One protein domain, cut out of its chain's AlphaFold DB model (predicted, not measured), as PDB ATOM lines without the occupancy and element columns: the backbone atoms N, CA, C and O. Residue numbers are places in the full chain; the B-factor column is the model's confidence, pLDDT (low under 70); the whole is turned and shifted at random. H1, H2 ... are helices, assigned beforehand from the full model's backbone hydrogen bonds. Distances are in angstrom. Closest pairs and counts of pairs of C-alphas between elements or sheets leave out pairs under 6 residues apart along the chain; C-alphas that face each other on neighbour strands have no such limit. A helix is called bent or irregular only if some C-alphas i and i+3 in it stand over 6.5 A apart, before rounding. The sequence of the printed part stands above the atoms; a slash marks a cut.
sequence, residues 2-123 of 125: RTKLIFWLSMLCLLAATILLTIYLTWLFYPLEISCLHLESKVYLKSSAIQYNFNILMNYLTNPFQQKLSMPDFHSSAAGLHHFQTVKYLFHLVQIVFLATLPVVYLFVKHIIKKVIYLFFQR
ATOM      1  N   ARG A   2     -47.439 -19.885 -19.063       73.56
ATOM      2  CA  ARG A   2     -46.281 -20.676 -19.550       73.56
ATOM      3  C   ARG A   2     -46.602 -22.103 -20.030       73.56
ATOM      4  O   ARG A   2     -46.103 -22.508 -21.068       73.56
ATOM      5  N   THR A   3     -47.450 -22.850 -19.323       77.56
ATOM      6  CA  THR A   3     -47.811 -24.236 -19.693       77.56
ATOM      7  C   THR A   3     -48.587 -24.328 -21.007       77.56
ATOM      8  O   THR A   3     -48.291 -25.194 -21.823       77.56
ATOM      9  N   LYS A   4     -49.525 -23.402 -21.253       84.31
ATOM     10  CA  LYS A   4     -50.267 -23.329 -22.523       84.31
ATOM     11  C   LYS A   4     -49.328 -23.045 -23.702       84.31
ATOM     12  O   LYS A   4     -49.459 -23.674 -24.742       84.31
ATOM     13  N   LEU A   5     -48.355 -22.147 -23.526       87.31
ATOM     14  CA  LEU A   5     -47.365 -21.822 -24.559       87.31
ATOM     15  C   LEU A   5     -46.474 -23.024 -24.906       87.31
ATOM     16  O   LEU A   5     -46.294 -23.328 -26.079       87.31
ATOM     17  N   ILE A   6     -45.957 -23.730 -23.896       86.44
ATOM     18  CA  ILE A   6     -45.121 -24.927 -24.097       86.44
ATOM     19  C   ILE A   6     -45.909 -26.021 -24.825       86.44
ATOM     20  O   ILE A   6     -45.368 -26.675 -25.715       86.44
ATOM     21  N   PHE A   7     -47.192 -26.188 -24.491       88.00
ATOM     22  CA  PHE A   7     -48.074 -27.132 -25.175       88.00
ATOM     23  C   PHE A   7     -48.218 -26.798 -26.667       88.00
ATOM     24  O   PHE A   7     -47.944 -27.650 -27.509       88.00
ATOM     25  N   TRP A   8     -48.562 -25.550 -27.003       91.25
ATOM     26  CA  TRP A   8     -48.672 -25.110 -28.399       91.25
ATOM     27  C   TRP A   8     -47.353 -25.236 -29.163       91.25
ATOM     28  O   TRP A   8     -47.345 -25.687 -30.305       91.25
ATOM     29  N   LEU A   9     -46.230 -24.905 -28.525       91.69
ATOM     30  CA  LEU A   9     -44.914 -25.038 -29.143       91.69
ATOM     31  C   LEU A   9     -44.535 -26.504 -29.390       91.69
ATOM     32  O   LEU A   9     -43.917 -26.818 -30.402       91.69
ATOM     33  N   SER A  10     -44.954 -27.405 -28.501       90.12
ATOM     34  CA  SER A  10     -44.777 -28.851 -28.675       90.12
ATOM     35  C   SER A  10     -45.612 -29.389 -29.833       90.12
ATOM     36  O   SER A  10     -45.103 -30.165 -30.636       90.12
ATOM     37  N   MET A  11     -46.863 -28.939 -29.966       92.31
ATOM     38  CA  MET A  11     -47.708 -29.278 -31.117       92.31
ATOM     39  C   MET A  11     -47.092 -28.785 -32.431       92.31
ATOM     40  O   MET A  11     -47.014 -29.547 -33.391       92.31
ATOM     41  N   LEU A  12     -46.590 -27.546 -32.461       95.00
ATOM     42  CA  LEU A  12     -45.918 -26.987 -33.636       95.00
ATOM     43  C   LEU A  12     -44.639 -27.763 -33.993       95.00
ATOM     44  O   LEU A  12     -44.402 -28.046 -35.165       95.00
ATOM     45  N   CYS A  13     -43.846 -28.150 -32.992       95.44
ATOM     46  CA  CYS A  13     -42.655 -28.976 -33.185       95.44
ATOM     47  C   CYS A  13     -43.001 -30.344 -33.777       95.44
ATOM     48  O   CYS A  13     -42.312 -30.801 -34.682       95.44
ATOM     49  N   LEU A  14     -44.053 -30.998 -33.273       94.62
ATOM     50  CA  LEU A  14     -44.504 -32.299 -33.775       94.62
ATOM     51  C   LEU A  14     -44.998 -32.194 -35.216       94.62
ATOM     52  O   LEU A  14     -44.608 -33.007 -36.045       94.62
ATOM     53  N   LEU A  15     -45.777 -31.157 -35.534       97.12
ATOM     54  CA  LEU A  15     -46.207 -30.884 -36.903       97.12
ATOM     55  C   LEU A  15     -45.004 -30.697 -37.839       97.12
ATOM     56  O   LEU A  15     -44.928 -31.346 -38.881       97.12
ATOM     57  N   ALA A  16     -44.041 -29.854 -37.454       97.25
ATOM     58  CA  ALA A  16     -42.833 -29.630 -38.242       97.25
ATOM     59  C   ALA A  16     -42.000 -30.917 -38.392       97.25
ATOM     60  O   ALA A  16     -41.512 -31.208 -39.483       97.25
ATOM     61  N   ALA A  17     -41.895 -31.722 -37.331       96.75
ATOM     62  CA  ALA A  17     -41.205 -33.008 -37.352       96.75
ATOM     63  C   ALA A  17     -41.856 -33.994 -38.329       96.75
ATOM     64  O   ALA A  17     -41.152 -34.616 -39.117       96.75
ATOM     65  N   THR A  18     -43.188 -34.115 -38.312       97.56
ATOM     66  CA  THR A  18     -43.923 -34.983 -39.239       97.56
ATOM     67  C   THR A  18     -43.740 -34.531 -40.684       97.56
ATOM     68  O   THR A  18     -43.459 -35.366 -41.535       97.56
ATOM     69  N   ILE A  19     -43.819 -33.227 -40.965       97.38
ATOM     70  CA  ILE A  19     -43.596 -32.699 -42.321       97.38
ATOM     71  C   ILE A  19     -42.172 -33.014 -42.801       97.38
ATOM     72  O   ILE A  19     -42.000 -33.522 -43.909       97.38
ATOM     73  N   LEU A  20     -41.147 -32.762 -41.975       97.19
ATOM     74  CA  LEU A  20     -39.760 -33.097 -42.318       97.19
ATOM     75  C   LEU A  20     -39.580 -34.596 -42.535       97.19
ATOM     76  O   LEU A  20     -38.940 -34.995 -43.502       97.19
ATOM     77  N   LEU A  21     -40.162 -35.422 -41.665       96.94
ATOM     78  CA  LEU A  21     -40.122 -36.870 -41.807       96.94
ATOM     79  C   LEU A  21     -40.699 -37.295 -43.158       96.94
ATOM     80  O   LEU A  21     -40.044 -38.044 -43.873       96.94
ATOM     81  N   THR A  22     -41.866 -36.780 -43.549       96.38
ATOM     82  CA  THR A  22     -42.464 -37.065 -44.859       96.38
ATOM     83  C   THR A  22     -41.547 -36.644 -46.013       96.38
ATOM     84  O   THR A  22     -41.330 -37.436 -46.925       96.38
ATOM     85  N   ILE A  23     -40.944 -35.452 -45.946       95.69
ATOM     86  CA  ILE A  23     -39.993 -34.947 -46.956       95.69
ATOM     87  C   ILE A  23     -38.750 -35.842 -47.084       95.69
ATOM     88  O   ILE A  23     -38.235 -36.056 -48.184       95.69
ATOM     89  N   TYR A  24     -38.225 -36.375 -45.985       95.19
ATOM     90  CA  TYR A  24     -37.063 -37.264 -46.054       95.19
ATOM     91  C   TYR A  24     -37.447 -38.687 -46.465       95.19
ATOM     92  O   TYR A  24     -36.701 -39.336 -47.198       95.19
ATOM     93  N   LEU A  25     -38.636 -39.154 -46.075       95.88
ATOM     94  CA  LEU A  25     -39.176 -40.445 -46.502       95.88
ATOM     95  C   LEU A  25     -39.378 -40.519 -48.018       95.88
ATOM     96  O   LEU A  25     -39.241 -41.600 -48.585       95.88
ATOM     97  N   THR A  26     -39.607 -39.394 -48.699       93.81
ATOM     98  CA  THR A  26     -39.685 -39.377 -50.167       93.81
ATOM     99  C   THR A  26     -38.436 -39.940 -50.850       93.81
ATOM    100  O   THR A  26     -38.559 -40.553 -51.901       93.81
ATOM    101  N   TRP A  27     -37.241 -39.845 -50.252       92.44
ATOM    102  CA  TRP A  27     -36.039 -40.469 -50.829       92.44
ATOM    103  C   TRP A  27     -36.131 -42.000 -50.892       92.44
ATOM    104  O   TRP A  27     -35.579 -42.624 -51.797       92.44
ATOM    105  N   LEU A  28     -36.836 -42.596 -49.928       92.94
ATOM    106  CA  LEU A  28     -37.031 -44.038 -49.809       92.94
ATOM    107  C   LEU A  28     -38.220 -44.526 -50.645       92.94
ATOM    108  O   LEU A  28     -38.137 -45.589 -51.256       92.94
ATOM    109  N   PHE A  29     -39.318 -43.767 -50.671       93.38
ATOM    110  CA  PHE A  29     -40.553 -44.187 -51.339       93.38
ATOM    111  C   PHE A  29     -40.594 -43.862 -52.836       93.38
ATOM    112  O   PHE A  29     -41.229 -44.598 -53.587       93.38
ATOM    113  N   TYR A  30     -39.877 -42.840 -53.312       92.31
ATOM    114  CA  TYR A  30     -39.939 -42.436 -54.722       92.31
ATOM    115  C   TYR A  30     -39.521 -43.530 -55.734       92.31
ATOM    116  O   TYR A  30     -40.212 -43.690 -56.741       92.31
ATOM    117  N   PRO A  31     -38.496 -44.377 -55.488       90.06
ATOM    118  CA  PRO A  31     -38.201 -45.518 -56.365       90.06
ATOM    119  C   PRO A  31     -39.368 -46.511 -56.505       90.06
ATOM    120  O   PRO A  31     -39.587 -47.087 -57.577       90.06
ATOM    121  N   LEU A  32     -40.132 -46.707 -55.424       90.94
ATOM    122  CA  LEU A  32     -41.327 -47.552 -55.428       90.94
ATOM    123  C   LEU A  32     -42.431 -46.901 -56.266       90.94
ATOM    124  O   LEU A  32     -43.062 -47.578 -57.075       90.94
ATOM    125  N   GLU A  33     -42.612 -45.585 -56.142       89.50
ATOM    126  CA  GLU A  33     -43.576 -44.821 -56.943       89.50
ATOM    127  C   GLU A  33     -43.265 -44.872 -58.443       89.50
ATOM    128  O   GLU A  33     -44.186 -45.074 -59.238       89.50
ATOM    129  N   ILE A  34     -41.987 -44.772 -58.842       88.75
ATOM    130  CA  ILE A  34     -41.564 -44.911 -60.249       88.75
ATOM    131  C   ILE A  34     -42.059 -46.238 -60.833       88.75
ATOM    132  O   ILE A  34     -42.593 -46.264 -61.947       88.75
ATOM    133  N   SER A  35     -41.918 -47.311 -60.056       87.44
ATOM    134  CA  SER A  35     -42.286 -48.667 -60.461       87.44
ATOM    135  C   SER A  35     -43.807 -48.858 -60.469       87.44
ATOM    136  O   SER A  35     -44.369 -49.289 -61.472       87.44
ATOM    137  N   CYS A  36     -44.505 -48.476 -59.392       88.56
ATOM    138  CA  CYS A  36     -45.960 -48.620 -59.275       88.56
ATOM    139  C   CYS A  36     -46.730 -47.798 -60.322       88.56
ATOM    140  O   CYS A  36     -47.729 -48.265 -60.869       88.56
ATOM    141  N   LEU A  37     -46.271 -46.578 -60.620       88.88
ATOM    142  CA  LEU A  37     -46.929 -45.664 -61.561       88.88
ATOM    143  C   LEU A  37     -46.425 -45.807 -63.004       88.88
ATOM    144  O   LEU A  37     -46.911 -45.086 -63.883       88.88
ATOM    145  N   HIS A  38     -45.472 -46.714 -63.249       86.75
ATOM    146  CA  HIS A  38     -44.831 -46.941 -64.546       86.75
ATOM    147  C   HIS A  38     -44.325 -45.636 -65.188       86.75
ATOM    148  O   HIS A  38     -44.540 -45.390 -66.379       86.75
ATOM    149  N   LEU A  39     -43.664 -44.773 -64.402       85.06
ATOM    150  CA  LEU A  39     -43.250 -43.430 -64.844       85.06
ATOM    151  C   LEU A  39     -42.296 -43.465 -66.044       85.06
ATOM    152  O   LEU A  39     -42.324 -42.557 -66.875       85.06
ATOM    153  N   GLU A  40     -41.523 -44.542 -66.179       84.44
ATOM    154  CA  GLU A  40     -40.632 -44.775 -67.321       84.44
ATOM    155  C   GLU A  40     -41.378 -44.705 -68.662       84.44
ATOM    156  O   GLU A  40     -40.892 -44.111 -69.622       84.44
ATOM    157  N   SER A  41     -42.602 -45.241 -68.706       81.88
ATOM    158  CA  SER A  41     -43.439 -45.254 -69.913       81.88
ATOM    159  C   SER A  41     -44.074 -43.899 -70.235       81.88
ATOM    160  O   SER A  41     -44.427 -43.644 -71.383       81.88
ATOM    161  N   LYS A  42     -44.215 -43.019 -69.235       84.19
ATOM    162  CA  LYS A  42     -44.863 -41.709 -69.388       84.19
ATOM    163  C   LYS A  42     -43.890 -40.622 -69.803       84.19
ATOM    164  O   LYS A  42     -44.265 -39.718 -70.541       84.19
ATOM    165  N   VAL A  43     -42.666 -40.693 -69.286       83.69
ATOM    166  CA  VAL A  43     -41.648 -39.666 -69.523       83.69
ATOM    167  C   VAL A  43     -40.554 -40.144 -70.478       83.69
ATOM    168  O   VAL A  43     -39.657 -39.380 -70.810       83.69
ATOM    169  N   TYR A  44     -40.639 -41.391 -70.954       85.25
ATOM    170  CA  TYR A  44     -39.696 -41.990 -71.904       85.25
ATOM    171  C   TYR A  44     -38.232 -41.923 -71.426       85.25
ATOM    172  O   TYR A  44     -37.300 -41.829 -72.224       85.25
ATOM    173  N   LEU A  45     -38.031 -41.987 -70.105       87.38
ATOM    174  CA  LEU A  45     -36.732 -41.989 -69.438       87.38
ATOM    175  C   LEU A  45     -36.575 -43.264 -68.610       87.38
ATOM    176  O   LEU A  45     -37.542 -43.782 -68.055       87.38
ATOM    177  N   LYS A  46     -35.335 -43.740 -68.472       89.12
ATOM    178  CA  LYS A  46     -35.013 -44.851 -67.566       89.12
ATOM    179  C   LYS A  46     -35.288 -44.441 -66.118       89.12
ATOM    180  O   LYS A  46     -34.991 -43.305 -65.742       89.12
ATOM    181  N   SER A  47     -35.736 -45.378 -65.279       87.56
ATOM    182  CA  SER A  47     -35.957 -45.128 -63.840       87.56
ATOM    183  C   SER A  47     -34.735 -44.515 -63.143       87.56
ATOM    184  O   SER A  47     -34.874 -43.578 -62.357       87.56
ATOM    185  N   SER A  48     -33.519 -44.931 -63.517       87.69
ATOM    186  CA  SER A  48     -32.281 -44.352 -62.983       87.69
ATOM    187  C   SER A  48     -32.111 -42.859 -63.298       87.69
ATOM    188  O   SER A  48     -31.666 -42.110 -62.430       87.69
ATOM    189  N   ALA A  49     -32.494 -42.408 -64.497       90.44
ATOM    190  CA  ALA A  49     -32.447 -40.995 -64.877       90.44
ATOM    191  C   ALA A  49     -33.516 -40.184 -64.126       90.44
ATOM    192  O   ALA A  49     -33.228 -39.111 -63.593       90.44
ATOM    193  N   ILE A  50     -34.729 -40.731 -63.992       91.62
ATOM    194  CA  ILE A  50     -35.819 -40.105 -63.228       91.62
ATOM    195  C   ILE A  50     -35.405 -39.924 -61.759       91.62
ATOM    196  O   ILE A  50     -35.502 -38.821 -61.218       91.62
ATOM    197  N   GLN A  51     -34.880 -40.981 -61.132       92.81
ATOM    198  CA  GLN A  51     -34.395 -40.943 -59.754       92.81
ATOM    199  C   GLN A  51     -33.232 -39.959 -59.584       92.81
ATOM    200  O   GLN A  51     -33.173 -39.236 -58.591       92.81
ATOM    201  N   TYR A  52     -32.304 -39.905 -60.542       93.25
ATOM    202  CA  TYR A  52     -31.159 -38.999 -60.488       93.25
ATOM    203  C   TYR A  52     -31.587 -37.526 -60.467       93.25
ATOM    204  O   TYR A  52     -31.158 -36.766 -59.597       93.25
ATOM    205  N   ASN A  53     -32.492 -37.130 -61.362       93.81
ATOM    206  CA  ASN A  53     -33.008 -35.762 -61.393       93.81
ATOM    207  C   ASN A  53     -33.847 -35.441 -60.150       93.81
ATOM    208  O   ASN A  53     -33.741 -34.341 -59.606       93.81
ATOM    209  N   PHE A  54     -34.628 -36.406 -59.657       93.75
ATOM    210  CA  PHE A  54     -35.360 -36.257 -58.401       93.75
ATOM    211  C   PHE A  54     -34.418 -36.013 -57.216       93.75
ATOM    212  O   PHE A  54     -34.647 -35.104 -56.421       93.75
ATOM    213  N   ASN A  55     -33.310 -36.749 -57.130       94.44
ATOM    214  CA  ASN A  55     -32.299 -36.538 -56.096       94.44
ATOM    215  C   ASN A  55     -31.678 -35.132 -56.187       94.44
ATOM    216  O   ASN A  55     -31.459 -34.494 -55.159       94.44
ATOM    217  N   ILE A  56     -31.423 -34.612 -57.396       94.62
ATOM    218  CA  ILE A  56     -30.958 -33.225 -57.589       94.62
ATOM    219  C   ILE A  56     -31.995 -32.225 -57.064       94.62
ATOM    220  O   ILE A  56     -31.628 -31.282 -56.358       94.62
ATOM    221  N   LEU A  57     -33.275 -32.431 -57.384       95.31
ATOM    222  CA  LEU A  57     -34.368 -31.585 -56.914       95.31
ATOM    223  C   LEU A  57     -34.470 -31.604 -55.385       95.31
ATOM    224  O   LEU A  57     -34.478 -30.550 -54.754       95.31
ATOM    225  N   MET A  58     -34.497 -32.788 -54.777       96.00
ATOM    226  CA  MET A  58     -34.603 -32.920 -53.325       96.00
ATOM    227  C   MET A  58     -33.378 -32.348 -52.605       96.00
ATOM    228  O   MET A  58     -33.533 -31.685 -51.577       96.00
ATOM    229  N   ASN A  59     -32.175 -32.499 -53.168       95.56
ATOM    230  CA  ASN A  59     -30.974 -31.817 -52.675       95.56
ATOM    231  C   ASN A  59     -31.114 -30.295 -52.761       95.56
ATOM    232  O   ASN A  59     -30.832 -29.600 -51.790       95.56
ATOM    233  N   TYR A  60     -31.599 -29.762 -53.884       96.44
ATOM    234  CA  TYR A  60     -31.834 -28.327 -54.033       96.44
ATOM    235  C   TYR A  60     -32.827 -27.786 -52.995       96.44
ATOM    236  O   TYR A  60     -32.579 -26.725 -52.422       96.44
ATOM    237  N   LEU A  61     -33.927 -28.503 -52.742       96.25
ATOM    238  CA  LEU A  61     -34.983 -28.081 -51.816       96.25
ATOM    239  C   LEU A  61     -34.560 -28.156 -50.342       96.25
ATOM    240  O   LEU A  61     -35.011 -27.346 -49.538       96.25
ATOM    241  N   THR A  62     -33.712 -29.119 -49.978       95.69
ATOM    242  CA  THR A  62     -33.323 -29.359 -48.577       95.69
ATOM    243  C   THR A  62     -32.007 -28.690 -48.182       95.69
ATOM    244  O   THR A  62     -31.813 -28.418 -46.995       95.69
ATOM    245  N   ASN A  63     -31.123 -28.383 -49.140       94.94
ATOM    246  CA  ASN A  63     -29.821 -27.765 -48.894       94.94
ATOM    247  C   ASN A  63     -29.880 -26.227 -49.011       94.94
ATOM    248  O   ASN A  63     -30.057 -25.708 -50.120       94.94
ATOM    249  N   PRO A  64     -29.633 -25.464 -47.928       91.56
ATOM    250  CA  PRO A  64     -29.684 -24.000 -47.971       91.56
ATOM    251  C   PRO A  64     -28.595 -23.373 -48.854       91.56
ATOM    252  O   PRO A  64     -28.785 -22.275 -49.367       91.56
ATOM    253  N   PHE A  65     -27.478 -24.068 -49.088       92.44
ATOM    254  CA  PHE A  65     -26.336 -23.537 -49.839       92.44
ATOM    255  C   PHE A  65     -26.481 -23.673 -51.360       92.44
ATOM    256  O   PHE A  65     -25.766 -23.017 -52.116       92.44
ATOM    257  N   GLN A  66     -27.411 -24.504 -51.837       91.12
ATOM    258  CA  GLN A  66     -27.572 -24.745 -53.269       91.12
ATOM    259  C   GLN A  66     -28.438 -23.661 -53.923       91.12
ATOM    260  O   GLN A  66     -29.657 -23.667 -53.801       91.12
ATOM    261  N   GLN A  67     -27.827 -22.719 -54.635       87.62
ATOM    262  CA  GLN A  67     -28.558 -21.557 -55.159       87.62
ATOM    263  C   GLN A  67     -29.343 -21.824 -56.446       87.62
ATOM    264  O   GLN A  67     -30.318 -21.130 -56.718       87.62
ATOM    265  N   LYS A  68     -28.926 -22.806 -57.251       88.94
ATOM    266  CA  LYS A  68     -29.517 -23.070 -58.567       88.94
ATOM    267  C   LYS A  68     -30.037 -24.500 -58.659       88.94
ATOM    268  O   LYS A  68     -29.368 -25.443 -58.230       88.94
ATOM    269  N   LEU A  69     -31.222 -24.635 -59.247       92.12
ATOM    270  CA  LEU A  69     -31.798 -25.906 -59.663       92.12
ATOM    271  C   LEU A  69     -31.475 -26.121 -61.142       92.12
ATOM    272  O   LEU A  69     -31.852 -25.307 -61.980       92.12
ATOM    273  N   SER A  70     -30.770 -27.208 -61.448       88.12
ATOM    274  CA  SER A  70     -30.440 -27.609 -62.815       88.12
ATOM    275  C   SER A  70     -30.683 -29.102 -62.954       88.12
ATOM    276  O   SER A  70     -29.914 -29.899 -62.423       88.12
ATOM    277  N   MET A  71     -31.764 -29.470 -63.636       89.00
ATOM    278  CA  MET A  71     -32.119 -30.862 -63.909       89.00
ATOM    279  C   MET A  71     -31.685 -31.201 -65.341       89.00
ATOM    280  O   MET A  71     -32.202 -30.581 -66.268       89.00
ATOM    281  N   PRO A  72     -30.710 -32.108 -65.539       86.00
ATOM    282  CA  PRO A  72     -30.157 -32.390 -66.863       86.00
ATOM    283  C   PRO A  72     -31.161 -33.020 -67.832       86.00
ATOM    284  O   PRO A  72     -31.108 -32.707 -69.017       86.00
ATOM    285  N   ASP A  73     -32.086 -33.852 -67.343       86.31
ATOM    286  CA  ASP A  73     -33.032 -34.582 -68.206       86.31
ATOM    287  C   ASP A  73     -34.443 -33.961 -68.219       86.31
ATOM    288  O   ASP A  73     -35.288 -34.352 -69.023       86.31
ATOM    289  N   PHE A  74     -34.714 -32.970 -67.355       84.69
ATOM    290  CA  PHE A  74     -36.010 -32.283 -67.276       84.69
ATOM    291  C   PHE A  74     -35.895 -30.788 -67.574       84.69
ATOM    292  O   PHE A  74     -35.457 -29.989 -66.740       84.69
ATOM    293  N   HIS A  75     -36.393 -30.384 -68.743       84.19
ATOM    294  CA  HIS A  75     -36.496 -28.976 -69.110       84.19
ATOM    295  C   HIS A  75     -37.487 -28.243 -68.198       84.19
ATOM    296  O   HIS A  75     -38.680 -28.537 -68.178       84.19
ATOM    297  N   SER A  76     -36.987 -27.259 -67.451       84.94
ATOM    298  CA  SER A  76     -37.799 -26.400 -66.587       84.94
ATOM    299  C   SER A  76     -37.890 -24.996 -67.167       84.94
ATOM    300  O   SER A  76     -36.877 -24.396 -67.521       84.94
ATOM    301  N   SER A  77     -39.102 -24.449 -67.244       89.12
ATOM    302  CA  SER A  77     -39.305 -23.049 -67.621       89.12
ATOM    303  C   SER A  77     -38.827 -22.104 -66.511       89.12
ATOM    304  O   SER A  77     -38.726 -22.495 -65.346       89.12
ATOM    305  N   ALA A  78     -38.592 -20.830 -66.842       88.19
ATOM    306  CA  ALA A  78     -38.220 -19.813 -65.853       88.19
ATOM    307  C   ALA A  78     -39.258 -19.689 -64.718       88.19
ATOM    308  O   ALA A  78     -38.897 -19.594 -63.545       88.19
ATOM    309  N   ALA A  79     -40.550 -19.771 -65.056       89.12
ATOM    310  CA  ALA A  79     -41.632 -19.786 -64.073       89.12
ATOM    311  C   ALA A  79     -41.591 -21.042 -63.183       89.12
ATOM    312  O   ALA A  79     -41.784 -20.940 -61.973       89.12
ATOM    313  N   GLY A  80     -41.286 -22.213 -63.756       88.56
ATOM    314  CA  GLY A  80     -41.120 -23.458 -63.001       88.56
ATOM    315  C   GLY A  80     -39.958 -23.390 -62.007       88.56
ATOM    316  O   GLY A  80     -40.119 -23.744 -60.842       88.56
ATOM    317  N   LEU A  81     -38.811 -22.850 -62.427       91.56
ATOM    318  CA  LEU A  81     -37.657 -22.639 -61.545       91.56
ATOM    319  C   LEU A  81     -37.985 -21.683 -60.387       91.56
ATOM    320  O   LEU A  81     -37.642 -21.967 -59.237       91.56
ATOM    321  N   HIS A  82     -38.709 -20.594 -60.664       92.12
ATOM    322  CA  HIS A  82     -39.177 -19.667 -59.630       92.12
ATOM    323  C   HIS A  82     -40.160 -20.333 -58.648       92.12
ATOM    324  O   HIS A  82     -40.082 -20.126 -57.434       92.12
ATOM    325  N   HIS A  83     -41.062 -21.184 -59.146       94.00
ATOM    326  CA  HIS A  83     -41.964 -21.957 -58.293       94.00
ATOM    327  C   HIS A  83     -41.187 -22.881 -57.340       94.00
ATOM    328  O   HIS A  83     -41.416 -22.845 -56.131       94.00
ATOM    329  N   PHE A  84     -40.198 -23.630 -57.841       94.50
ATOM    330  CA  PHE A  84     -39.357 -24.488 -56.995       94.50
ATOM    331  C   PHE A  84     -38.540 -23.708 -55.962       94.50
ATOM    332  O   PHE A  84     -38.346 -24.184 -54.845       94.50
ATOM    333  N   GLN A  85     -38.091 -22.496 -56.286       94.69
ATOM    334  CA  GLN A  85     -37.451 -21.614 -55.307       94.69
ATOM    335  C   GLN A  85     -38.408 -21.217 -54.172       94.69
ATOM    336  O   GLN A  85     -38.006 -21.175 -53.011       94.69
ATOM    337  N   THR A  86     -39.687 -20.990 -54.472       95.19
ATOM    338  CA  THR A  86     -40.695 -20.705 -53.439       95.19
ATOM    339  C   THR A  86     -40.910 -21.916 -52.527       95.19
ATOM    340  O   THR A  86     -40.915 -21.784 -51.303       95.19
ATOM    341  N   VAL A  87     -41.011 -23.116 -53.110       95.75
ATOM    342  CA  VAL A  87     -41.127 -24.378 -52.356       95.75
ATOM    343  C   VAL A  87     -39.903 -24.605 -51.463       95.75
ATOM    344  O   VAL A  87     -40.049 -25.006 -50.309       95.75
ATOM    345  N   LYS A  88     -38.700 -24.266 -51.942       96.38
ATOM    346  CA  LYS A  88     -37.469 -24.325 -51.146       96.38
ATOM    347  C   LYS A  88     -37.556 -23.479 -49.871       96.38
ATOM    348  O   LYS A  88     -37.167 -23.941 -48.799       96.38
ATOM    349  N   TYR A  89     -38.088 -22.259 -49.952       96.06
ATOM    350  CA  TYR A  89     -38.269 -21.431 -48.758       96.06
ATOM    351  C   TYR A  89     -39.221 -22.069 -47.749       96.06
ATOM    352  O   TYR A  89     -38.967 -21.994 -46.549       96.06
ATOM    353  N   LEU A  90     -40.270 -22.751 -48.217       96.44
ATOM    354  CA  LEU A  90     -41.185 -23.475 -47.339       96.44
ATOM    355  C   LEU A  90     -40.489 -24.652 -46.637       96.44
ATOM    356  O   LEU A  90     -40.677 -24.842 -45.439       96.44
ATOM    357  N   PHE A  91     -39.634 -25.399 -47.342       97.44
ATOM    358  CA  PHE A  91     -38.850 -26.488 -46.745       97.44
ATOM    359  C   PHE A  91     -37.945 -25.961 -45.626       97.44
ATOM    360  O   PHE A  91     -37.956 -26.486 -44.511       97.44
ATOM    361  N   HIS A  92     -37.215 -24.874 -45.886       97.25
ATOM    362  CA  HIS A  92     -36.357 -24.256 -44.878       97.25
ATOM    363  C   HIS A  92     -37.138 -23.621 -43.730       97.25
ATOM    364  O   HIS A  92     -36.688 -23.697 -42.589       97.25
ATOM    365  N   LEU A  93     -38.320 -23.050 -43.982       97.44
ATOM    366  CA  LEU A  93     -39.201 -22.558 -42.923       97.44
ATOM    367  C   LEU A  93     -39.523 -23.681 -41.934       97.44
ATOM    368  O   LEU A  93     -39.375 -23.496 -40.730       97.44
ATOM    369  N   VAL A  94     -39.909 -24.858 -42.432       97.44
ATOM    370  CA  VAL A  94     -40.217 -26.013 -41.579       97.44
ATOM    371  C   VAL A  94     -38.971 -26.480 -40.819       97.44
ATOM    372  O   VAL A  94     -39.061 -26.740 -39.620       97.44
ATOM    373  N   GLN A  95     -37.801 -26.529 -41.468       97.31
ATOM    374  CA  GLN A  95     -36.531 -26.856 -40.802       97.31
ATOM    375  C   GLN A  95     -36.210 -25.872 -39.665       97.31
ATOM    376  O   GLN A  95     -35.876 -26.296 -38.560       97.31
ATOM    377  N   ILE A  96     -36.355 -24.566 -39.905       97.25
ATOM    378  CA  ILE A  96     -36.115 -23.514 -38.909       97.25
ATOM    379  C   ILE A  96     -37.115 -23.629 -37.759       97.25
ATOM    380  O   ILE A  96     -36.709 -23.595 -36.600       97.25
ATOM    381  N   VAL A  97     -38.408 -23.798 -38.054       97.00
ATOM    382  CA  VAL A  97     -39.452 -23.971 -37.032       97.00
ATOM    383  C   VAL A  97     -39.159 -25.201 -36.179       97.00
ATOM    384  O   VAL A  97     -39.211 -25.118 -34.952       97.00
ATOM    385  N   PHE A  98     -38.796 -26.326 -36.793       96.75
ATOM    386  CA  PHE A  98     -38.412 -27.528 -36.062       96.75
ATOM    387  C   PHE A  98     -37.214 -27.261 -35.145       96.75
ATOM    388  O   PHE A  98     -37.311 -27.476 -33.940       96.75
ATOM    389  N   LEU A  99     -36.118 -26.704 -35.670       96.06
ATOM    390  CA  LEU A  99     -34.911 -26.419 -34.887       96.06
ATOM    391  C   LEU A  99     -35.151 -25.406 -33.759       96.06
ATOM    392  O   LEU A  99     -34.615 -25.574 -32.666       96.06
ATOM    393  N   ALA A 100     -35.971 -24.380 -33.988       94.94
ATOM    394  CA  ALA A 100     -36.293 -23.370 -32.984       94.94
ATOM    395  C   ALA A 100     -37.187 -23.921 -31.859       94.94
ATOM    396  O   ALA A 100     -37.066 -23.506 -30.706       94.94
ATOM    397  N   THR A 101     -38.082 -24.861 -32.175       93.81
ATOM    398  CA  THR A 101     -39.015 -25.449 -31.199       93.81
ATOM    399  C   THR A 101     -38.442 -26.662 -30.459       93.81
ATOM    400  O   THR A 101     -38.834 -26.922 -29.317       93.81
ATOM    401  N   LEU A 102     -37.454 -27.347 -31.043       93.19
ATOM    402  CA  LEU A 102     -36.836 -28.562 -30.505       93.19
ATOM    403  C   LEU A 102     -36.290 -28.423 -29.066       93.19
ATOM    404  O   LEU A 102     -36.589 -29.298 -28.248       93.19
ATOM    405  N   PRO A 103     -35.555 -27.354 -28.681       90.19
ATOM    406  CA  PRO A 103     -35.008 -27.233 -27.327       90.19
ATOM    407  C   PRO A 103     -36.096 -27.165 -26.254       90.19
ATOM    408  O   PRO A 103     -35.946 -27.726 -25.168       90.19
ATOM    409  N   VAL A 104     -37.217 -26.507 -26.557       86.25
ATOM    410  CA  VAL A 104     -38.320 -26.357 -25.604       86.25
ATOM    411  C   VAL A 104     -39.015 -27.695 -25.374       86.25
ATOM    412  O   VAL A 104     -39.277 -28.054 -24.224       86.25
ATOM    413  N   VAL A 105     -39.247 -28.463 -26.442       87.50
ATOM    414  CA  VAL A 105     -39.814 -29.814 -26.340       87.50
ATOM    415  C   VAL A 105     -38.863 -30.752 -25.607       87.50
ATOM    416  O   VAL A 105     -39.294 -31.478 -24.715       87.50
ATOM    417  N   TYR A 106     -37.563 -30.695 -25.903       88.50
ATOM    418  CA  TYR A 106     -36.556 -31.509 -25.224       88.50
ATOM    419  C   TYR A 106     -36.553 -31.277 -23.705       88.50
ATOM    420  O   TYR A 106     -36.603 -32.229 -22.921       88.50
ATOM    421  N   LEU A 107     -36.550 -30.012 -23.268       86.56
ATOM    422  CA  LEU A 107     -36.610 -29.669 -21.845       86.56
ATOM    423  C   LEU A 107     -37.930 -30.113 -21.201       86.56
ATOM    424  O   LEU A 107     -37.921 -30.621 -20.077       86.56
ATOM    425  N   PHE A 108     -39.050 -29.958 -21.911       84.62
ATOM    426  CA  PHE A 108     -40.362 -30.395 -21.447       84.62
ATOM    427  C   PHE A 108     -40.416 -31.914 -21.241       84.62
ATOM    428  O   PHE A 108     -40.751 -32.375 -20.149       84.62
ATOM    429  N   VAL A 109     -39.997 -32.696 -22.237       85.56
ATOM    430  CA  VAL A 109     -39.939 -34.163 -22.162       85.56
ATOM    431  C   VAL A 109     -39.013 -34.610 -21.031       85.56
ATOM    432  O   VAL A 109     -39.400 -35.448 -20.218       85.56
ATOM    433  N   LYS A 110     -37.832 -33.996 -20.892       85.50
ATOM    434  CA  LYS A 110     -36.899 -34.283 -19.790       85.50
ATOM    435  C   LYS A 110     -37.529 -34.033 -18.417       85.50
ATOM    436  O   LYS A 110     -37.300 -34.811 -17.491       85.50
ATOM    437  N   HIS A 111     -38.318 -32.969 -18.269       82.00
ATOM    438  CA  HIS A 111     -39.021 -32.668 -17.022       82.00
ATOM    439  C   HIS A 111     -40.105 -33.711 -16.710       82.00
ATOM    440  O   HIS A 111     -40.188 -34.187 -15.578       82.00
ATOM    441  N   ILE A 112     -40.889 -34.113 -17.716       83.94
ATOM    442  CA  ILE A 112     -41.923 -35.145 -17.570       83.94
ATOM    443  C   ILE A 112     -41.302 -36.497 -17.205       83.94
ATOM    444  O   ILE A 112     -41.727 -37.097 -16.222       83.94
ATOM    445  N   ILE A 113     -40.262 -36.943 -17.916       85.62
ATOM    446  CA  ILE A 113     -39.590 -38.224 -17.643       85.62
ATOM    447  C   ILE A 113     -39.036 -38.256 -16.216       85.62
ATOM    448  O   ILE A 113     -39.268 -39.221 -15.494       85.62
ATOM    449  N   LYS A 114     -38.371 -37.184 -15.758       81.88
ATOM    450  CA  LYS A 114     -37.883 -37.098 -14.370       81.88
ATOM    451  C   LYS A 114     -39.012 -37.215 -13.347       81.88
ATOM    452  O   LYS A 114     -38.855 -37.918 -12.352       81.88
ATOM    453  N   LYS A 115     -40.143 -36.548 -13.589       81.44
ATOM    454  CA  LYS A 115     -41.313 -36.616 -12.704       81.44
ATOM    455  C   LYS A 115     -41.926 -38.017 -12.689       81.44
ATOM    456  O   LYS A 115     -42.270 -38.507 -11.621       81.44
ATOM    457  N   VAL A 116     -42.033 -38.667 -13.848       82.94
ATOM    458  CA  VAL A 116     -42.542 -40.042 -13.977       82.94
ATOM    459  C   VAL A 116     -41.634 -41.034 -13.245       82.94
ATOM    460  O   VAL A 116     -42.139 -41.850 -12.483       82.94
ATOM    461  N   ILE A 117     -40.312 -40.923 -13.402       81.69
ATOM    462  CA  ILE A 117     -39.341 -41.774 -12.694       81.69
ATOM    463  C   ILE A 117     -39.435 -41.566 -11.177       81.69
ATOM    464  O   ILE A 117     -39.475 -42.538 -10.431       81.69
ATOM    465  N   TYR A 118     -39.524 -40.316 -10.714       78.38
ATOM    466  CA  TYR A 118     -39.687 -40.011  -9.290       78.38
ATOM    467  C   TYR A 118     -40.984 -40.602  -8.716       78.38
ATOM    468  O   TYR A 118     -40.961 -41.230  -7.663       78.38
ATOM    469  N   LEU A 119     -42.101 -40.469  -9.438       77.62
ATOM    470  CA  LEU A 119     -43.387 -41.058  -9.052       77.62
ATOM    471  C   LEU A 119     -43.354 -42.593  -9.046       77.62
ATOM    472  O   LEU A 119     -44.007 -43.204  -8.207       77.62
ATOM    473  N   PHE A 120     -42.605 -43.217  -9.959       77.50
ATOM    474  CA  PHE A 120     -42.411 -44.668  -9.977       77.50
ATOM    475  C   PHE A 120     -41.617 -45.145  -8.754       77.50
ATOM    476  O   PHE A 120     -42.002 -46.122  -8.125       77.50
ATOM    477  N   PHE A 121     -40.569 -44.412  -8.364       74.88
ATOM    478  CA  PHE A 121     -39.744 -44.728  -7.189       74.88
ATOM    479  C   PHE A 121     -40.440 -44.456  -5.841       74.88
ATOM    480  O   PHE A 121     -39.985 -44.940  -4.811       74.88
ATOM    481  N   GLN A 122     -41.529 -43.681  -5.835       70.88
ATOM    482  CA  GLN A 122     -42.324 -43.374  -4.640       70.88
ATOM    483  C   GLN A 122     -43.523 -44.300  -4.419       70.88
ATOM    484  O   GLN A 122     -44.231 -44.126  -3.427       70.88
ATOM    485  N   ARG A 123     -43.792 -45.264  -5.308       56.09
ATOM    486  CA  ARG A 123     -44.823 -46.268  -5.026       56.09
ATOM    487  C   ARG A 123     -44.288 -47.233  -3.960       56.09
ATOM    488  O   ARG A 123     -43.297 -47.904  -4.246       56.09
TER     489      ARG A 123
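AT A GLANCE: This is residues 2 to 123 of the 125 residues of the protein "TIGR01906-like family protein" of Streptococcus constellatus subsp. pharyngis SK1060 = CCUG 46377 (UniProt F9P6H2). Two long helices cross near the bend of the longer one, H4: H1 passes over that bend near its own beginning, and the second arm of H4, H4b, runs on past the crossing, with its residues 110 to 121 sticking out. On the other side of the crossing H1 and the first arm, H4a, spread apart, and H3, reached through short H2, runs back from the far end of H1 to H4a. The printed part has 122 residues with four named helices, H1, H2, H3, H4 in chain order, and no named strand: all helix. It is only just loose, close to extended, with a radius of gyration of the C-alphas of 20.5 A and spans of 67 by 30 by 21 A.

IN THESE COORDINATES: H4, residues 78 to 121, was assigned as one helix by its hydrogen bonds but is bent, with C-alphas 100 and 103 7.0 A apart. Its arms are H4a, residues 78 to 100, 33.1 A, and H4b, residues 103 to 121, 27.1 A, ending at C-alpha 121 (-39.744, -44.728, -7.189). H1, residues 2 to 36, 48.6 A, begins at C-alpha 2 (-46.281, -20.676, -19.550); it has a kink of 56 degrees near residue 29 and is only just irregular, with C-alphas 28 and 31 6.8 A apart. H2 is residues 39 to 43, 6.2 A, and H3 is residues 47 to 62, 22.1 A.

HOW THE PARTS SIT: H4a touches H1 at a steep tilt of 45 degrees, opposite ways, closest at the C-alphas of Phe 98 and Cys 13, 5.3 A. H4b touches H1 about perpendicular, at 73 degrees, closest at C-alphas 105 and 10, 5.6 A. H3 touches H4a, closest at C-alphas 61 and 88, 4.6 A, and touches residues 27 to 35 of H1 alone, closest at C-alphas 47 and 34, 6.7 A. H2 and H3 only just touch, only at the corner, closest at C-alphas 40 and 47, 5.8 A. Every O i to N i+4 pair is within hydrogen-bond range in H2, H3, H4a and H4b; in H1, 27 of 31 are.

THE WHOLE: The C-alphas of Tyr 44 and Gln 122 are the farthest apart, 67.3 A. The printed part has no cut; the H3 to H4 link, residues 63 to 77, is long. Residue 123 is under pLDDT 70.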